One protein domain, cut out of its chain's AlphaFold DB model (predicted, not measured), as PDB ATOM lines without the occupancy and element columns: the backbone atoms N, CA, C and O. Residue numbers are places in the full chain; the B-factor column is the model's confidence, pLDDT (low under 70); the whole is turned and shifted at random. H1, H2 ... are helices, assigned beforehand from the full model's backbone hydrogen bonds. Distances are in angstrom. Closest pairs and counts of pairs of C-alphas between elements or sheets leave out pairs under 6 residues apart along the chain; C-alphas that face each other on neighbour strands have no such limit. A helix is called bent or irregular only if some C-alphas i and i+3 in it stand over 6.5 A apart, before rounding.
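This is residues 2 to 42 of the 176 residues of the protein "uncharacterized protein LOC110745045 isoform X1" of Prunus avium (UniProt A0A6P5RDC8). Little of this model is regular structure: an elongated, loose string of loop has the short helix H1 near its first residue, a loop whose residues 14 to 19 stick out, then the longer helix H2 and a tail ending at Ser 42. The printed part has 41 residues, with two named helices, H1 then H2, and no named strand; the class is all helix, with 14 residues in named elements. The radius of gyration of the C-alphas is 11.4 A, and the spans are 35 by 20 by 15 A.

Find C-alpha 3 at (251.191, 330.556, 410.387), where H1, residues 3 to 6, begins. Go on to C-alpha 26 at (256.350, 315.438, 398.607); from there H2, residues 26 to 35, runs 15.9 A to C-alpha 35 at (260.765, 307.306, 411.524). H2 is irregular, but only just: C-alphas 29 and 32 are 7.0 A apart.

H1 and H2 are apart, with no C-alphas within 8 A. In H2, 2 of 6 O i to N i+4 pairs are within hydrogen-bond range, against 6 of 7 O i to N i+3 pairs; H1 is too short for an i+4 pair.

The C-alphas of Asp 2 and Ser 42, the two farthest apart, are 38.4 A from each other. The printed part has no cut, and its link from H1 to H2, 19 residues, is long. Look at residues 2 to 8 and 41 to 42 for pLDDT under 70.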
ATOM      1  N   ASP A   2     251.314 331.106 415.166       60.69
ATOM      2  CA  ASP A   2     251.813 331.783 413.973       60.69
ATOM      3  C   ASP A   2     251.795 330.825 412.780       60.69
ATOM      4  O   ASP A   2     252.114 329.641 412.907       60.69
ATOM      5  N   GLN A   3     251.394 331.331 411.616       59.34
ATOM      6  CA  GLN A   3     251.191 330.556 410.387       59.34
ATOM      7  C   GLN A   3     252.457 329.802 409.933       59.34
ATOM      8  O   GLN A   3     252.375 328.773 409.264       59.34
ATOM      9  N   ASP A   4     253.629 330.262 410.375       64.19
ATOM     10  CA  ASP A   4     254.927 329.639 410.121       64.19
ATOM     11  C   ASP A   4     255.134 328.311 410.867       64.19
ATOM     12  O   ASP A   4     255.948 327.488 410.441       64.19
ATOM     13  N   TYR A   5     254.379 328.060 411.945       62.47
ATOM     14  CA  TYR A   5     254.447 326.800 412.691       62.47
ATOM     15  C   TYR A   5     253.951 325.612 411.850       62.47
ATOM     16  O   TYR A   5     254.566 324.544 411.850       62.47
ATOM     17  N   TYR A   6     252.890 325.808 411.060       64.75
ATOM     18  CA  TYR A   6     252.317 324.761 410.208       64.75
ATOM     19  C   TYR A   6     253.237 324.377 409.045       64.75
ATOM     20  O   TYR A   6     253.279 323.216 408.650       64.75
ATOM     21  N   LYS A   7     254.065 325.312 408.557       65.56
ATOM     22  CA  LYS A   7     254.979 325.064 407.431       65.56
ATOM     23  C   LYS A   7     256.145 324.121 407.771       65.56
ATOM     24  O   LYS A   7     256.901 323.717 406.892       65.56
ATOM     25  N   ARG A   8     256.334 323.767 409.042       64.88
ATOM     26  CA  ARG A   8     257.439 322.899 409.484       64.88
ATOM     27  C   ARG A   8     256.977 321.563 410.053       64.88
ATOM     28  O   ARG A   8     257.831 320.753 410.395       64.88
ATOM     29  N   SER A   9     255.671 321.310 410.161       72.75
ATOM     30  CA  SER A   9     255.185 320.147 410.916       72.75
ATOM     31  C   SER A   9     255.270 318.816 410.158       72.75
ATOM     32  O   SER A   9     254.968 317.780 410.738       72.75
ATOM     33  N   GLY A  10     255.667 318.808 408.877       78.06
ATOM     34  CA  GLY A  10     255.670 317.590 408.047       78.06
ATOM     35  C   GLY A  10     254.279 316.953 407.897       78.06
ATOM     36  O   GLY A  10     254.152 315.851 407.370       78.06
ATOM     37  N   GLN A  11     253.234 317.637 408.371       84.88
ATOM     38  CA  GLN A  11     251.861 317.177 408.335       84.88
ATOM     39  C   GLN A  11     251.317 317.335 406.923       84.88
ATOM     40  O   GLN A  11     251.438 318.392 406.313       84.88
ATOM     41  N   ILE A  12     250.689 316.277 406.418       83.19
ATOM     42  CA  ILE A  12     250.017 316.301 405.122       83.19
ATOM     43  C   ILE A  12     248.771 317.200 405.249       83.19
ATOM     44  O   ILE A  12     247.940 316.926 406.125       83.19
ATOM     45  N   PRO A  13     248.628 318.258 404.424       84.25
ATOM     46  CA  PRO A  13     247.436 319.103 404.420       84.25
ATOM     47  C   PRO A  13     246.158 318.307 404.125       84.25
ATOM     48  O   PRO A  13     246.195 317.235 403.516       84.25
ATOM     49  N   ALA A  14     245.007 318.834 404.548       87.81
ATOM     50  CA  ALA A  14     243.717 318.242 404.214       87.81
ATOM     51  C   ALA A  14     243.435 318.325 402.701       87.81
ATOM     52  O   ALA A  14     244.015 319.130 401.971       87.81
ATOM     53  N   PHE A  15     242.524 317.481 402.212       85.88
ATOM     54  CA  PHE A  15     242.169 317.481 400.795       85.88
ATOM     55  C   PHE A  15     241.505 318.806 400.399       85.88
ATOM     56  O   PHE A  15     240.479 319.173 400.962       85.88
ATOM     57  N   GLY A  16     242.075 319.479 399.399       90.38
ATOM     58  CA  GLY A  16     241.611 320.789 398.933       90.38
ATOM     59  C   GLY A  16     242.423 321.957 399.491       90.38
ATOM     60  O   GLY A  16     242.465 322.999 398.851       90.38
ATOM     61  N   ASP A  17     243.167 321.752 400.578       85.62
ATOM     62  CA  ASP A  17     244.003 322.773 401.223       85.62
ATOM     63  C   ASP A  17     245.475 322.669 400.783       85.62
ATOM     64  O   ASP A  17     246.408 322.812 401.576       85.62
ATOM     65  N   TRP A  18     245.699 322.391 399.496       86.38
ATOM     66  CA  TRP A  18     247.041 322.196 398.932       86.38
ATOM     67  C   TRP A  18     247.861 323.491 398.855       86.38
ATOM     68  O   TRP A  18     249.086 323.425 398.850       86.38
ATOM     69  N   ASP A  19     247.208 324.656 398.864       84.75
ATOM     70  CA  ASP A  19     247.871 325.968 398.804       84.75
ATOM     71  C   ASP A  19     248.701 326.280 400.061       84.75
ATOM     72  O   ASP A  19     249.598 327.122 400.030       84.75
ATOM     73  N   TYR A  20     248.432 325.584 401.171       77.56
ATOM     74  CA  TYR A  20     249.182 325.714 402.423       77.56
ATOM     75  C   TYR A  20     250.261 324.643 402.591       77.56
ATOM     76  O   TYR A  20     250.863 324.552 403.664       77.56
ATOM     77  N   ALA A  21     250.509 323.830 401.558       82.19
ATOM     78  CA  ALA A  21     251.608 322.882 401.564       82.19
ATOM     79  C   ALA A  21     252.921 323.629 401.821       82.19
ATOM     80  O   ALA A  21     253.287 324.589 401.145       82.19
ATOM     81  N   ASN A  22     253.652 323.169 402.821       77.25
ATOM     82  CA  ASN A  22     255.041 323.515 403.000       77.25
ATOM     83  C   ASN A  22     255.790 323.055 401.749       77.25
ATOM     84  O   ASN A  22     255.837 321.860 401.488       77.25
ATOM     85  N   GLU A  23     256.342 324.000 400.982       82.75
ATOM     86  CA  GLU A  23     256.998 323.867 399.659       82.75
ATOM     87  C   GLU A  23     258.158 322.839 399.580       82.75
ATOM     88  O   GLU A  23     258.932 322.793 398.626       82.75
ATOM     89  N   LEU A  24     258.304 322.006 400.603       84.62
ATOM     90  CA  LEU A  24     259.132 320.824 400.662       84.62
ATOM     91  C   LEU A  24     258.704 319.783 399.613       84.62
ATOM     92  O   LEU A  24     257.518 319.638 399.300       84.62
ATOM     93  N   PRO A  25     259.654 318.977 399.116       86.12
ATOM     94  CA  PRO A  25     259.349 317.835 398.267       86.12
ATOM     95  C   PRO A  25     258.338 316.887 398.922       86.12
ATOM     96  O   PRO A  25     258.455 316.559 400.103       86.12
ATOM     97  N   ILE A  26     257.402 316.354 398.128       85.12
ATOM     98  CA  ILE A  26     256.350 315.438 398.607       85.12
ATOM     99  C   ILE A  26     256.901 314.225 399.377       85.12
ATOM    100  O   ILE A  26     256.261 313.723 400.297       85.12
ATOM    101  N   THR A  27     258.112 313.769 399.049       86.25
ATOM    102  CA  THR A  27     258.778 312.649 399.728       86.25
ATOM    103  C   THR A  27     259.075 312.932 401.201       86.25
ATOM    104  O   THR A  27     259.041 312.006 402.008       86.25
ATOM    105  N   GLN A  28     259.318 314.192 401.572       88.25
ATOM    106  CA  GLN A  28     259.672 314.576 402.941       88.25
ATOM    107  C   GLN A  28     258.475 314.570 403.899       88.25
ATOM    108  O   GLN A  28     258.667 314.421 405.101       88.25
ATOM    109  N   TYR A  29     257.238 314.636 403.403       87.44
ATOM    110  CA  TYR A  29     256.039 314.529 404.250       87.44
ATOM    111  C   TYR A  29     255.895 313.147 404.901       87.44
ATOM    112  O   TYR A  29     255.327 313.003 405.982       87.44
ATOM    113  N   PHE A  30     256.447 312.107 404.272       86.88
ATOM    114  CA  PHE A  30     256.398 310.739 404.789       86.88
ATOM    115  C   PHE A  30     257.580 310.406 405.702       86.88
ATOM    116  O   PHE A  30     257.663 309.293 406.220       86.88
ATOM    117  N   GLU A  31     258.482 311.359 405.933       87.25
ATOM    118  CA  GLU A  31     259.677 311.170 406.749       87.25
ATOM    119  C   GLU A  31     259.316 310.828 408.204       87.25
ATOM    120  O   GLU A  31     259.848 309.872 408.770       87.25
ATOM    121  N   CYS A  32     258.313 311.503 408.777       84.88
ATOM    122  CA  CYS A  32     257.786 311.168 410.103       84.88
ATOM    123  C   CYS A  32     257.175 309.757 410.143       84.88
ATOM    124  O   CYS A  32     257.385 309.014 411.099       84.88
ATOM    125  N   ALA A  33     256.461 309.348 409.088       85.06
ATOM    126  CA  ALA A  33     255.901 308.001 408.983       85.06
ATOM    127  C   ALA A  33     257.003 306.931 408.849       85.06
ATOM    128  O   ALA A  33     256.872 305.833 409.390       85.06
ATOM    129  N   ARG A  34     258.113 307.250 408.175       85.00
ATOM    130  CA  ARG A  34     259.302 306.392 408.081       85.00
ATOM    131  C   ARG A  34     259.989 306.229 409.436       85.00
ATOM    132  O   ARG A  34     260.291 305.104 409.820       85.00
ATOM    133  N   GLN A  35     260.191 307.323 410.171       85.94
ATOM    134  CA  GLN A  35     260.765 307.306 411.524       85.94
ATOM    135  C   GLN A  35     259.875 306.542 412.513       85.94
ATOM    136  O   GLN A  35     260.374 305.783 413.338       85.94
ATOM    137  N   ALA A  36     258.554 306.666 412.370       84.38
ATOM    138  CA  ALA A  36     257.577 305.900 413.141       84.38
ATOM    139  C   ALA A  36     257.471 304.420 412.716       84.38
ATOM    140  O   ALA A  36     256.677 303.673 413.287       84.38
ATOM    141  N   GLY A  37     258.222 303.981 411.698       86.31
ATOM    142  CA  GLY A  37     258.168 302.614 411.173       86.31
ATOM    143  C   GLY A  37     256.851 302.256 410.472       86.31
ATOM    144  O   GLY A  37     256.585 301.077 410.230       86.31
ATOM    145  N   LEU A  38     256.026 303.255 410.141       84.12
ATOM    146  CA  LEU A  38     254.741 303.087 409.463       84.12
ATOM    147  C   LEU A  38     254.928 302.765 407.976       84.12
ATOM    148  O   LEU A  38     254.186 301.960 407.415       84.12
ATOM    149  N   ILE A  39     255.959 303.340 407.350       78.44
ATOM    150  CA  ILE A  39     256.382 302.965 406.000       78.44
ATOM    151  C   ILE A  39     257.534 301.965 406.114       78.44
ATOM    152  O   ILE A  39     258.686 302.336 406.338       78.44
ATOM    153  N   ARG A  40     257.230 300.673 405.953       71.62
ATOM    154  CA  ARG A  40     258.261 299.643 405.775       71.62
ATOM    155  C   ARG A  40     258.713 299.666 404.323       71.62
ATOM    156  O   ARG A  40     258.071 299.077 403.457       71.62
ATOM    157  N   PHE A  41     259.827 300.335 404.054       61.41
ATOM    158  CA  PHE A  41     260.515 300.186 402.779       61.41
ATOM    159  C   PHE A  41     261.186 298.811 402.740       61.41
ATOM    160  O   PHE A  41     262.369 298.668 403.022       61.41
ATOM    161  N   SER A  42     260.427 297.777 402.384       55.69
ATOM    162  CA  SER A  42     260.998 296.493 401.973       55.69
ATOM    163  C   SER A  42     261.505 296.603 400.534       55.69
ATOM    164  O   SER A  42     261.026 295.913 399.641       55.69
TER     165      SER A  42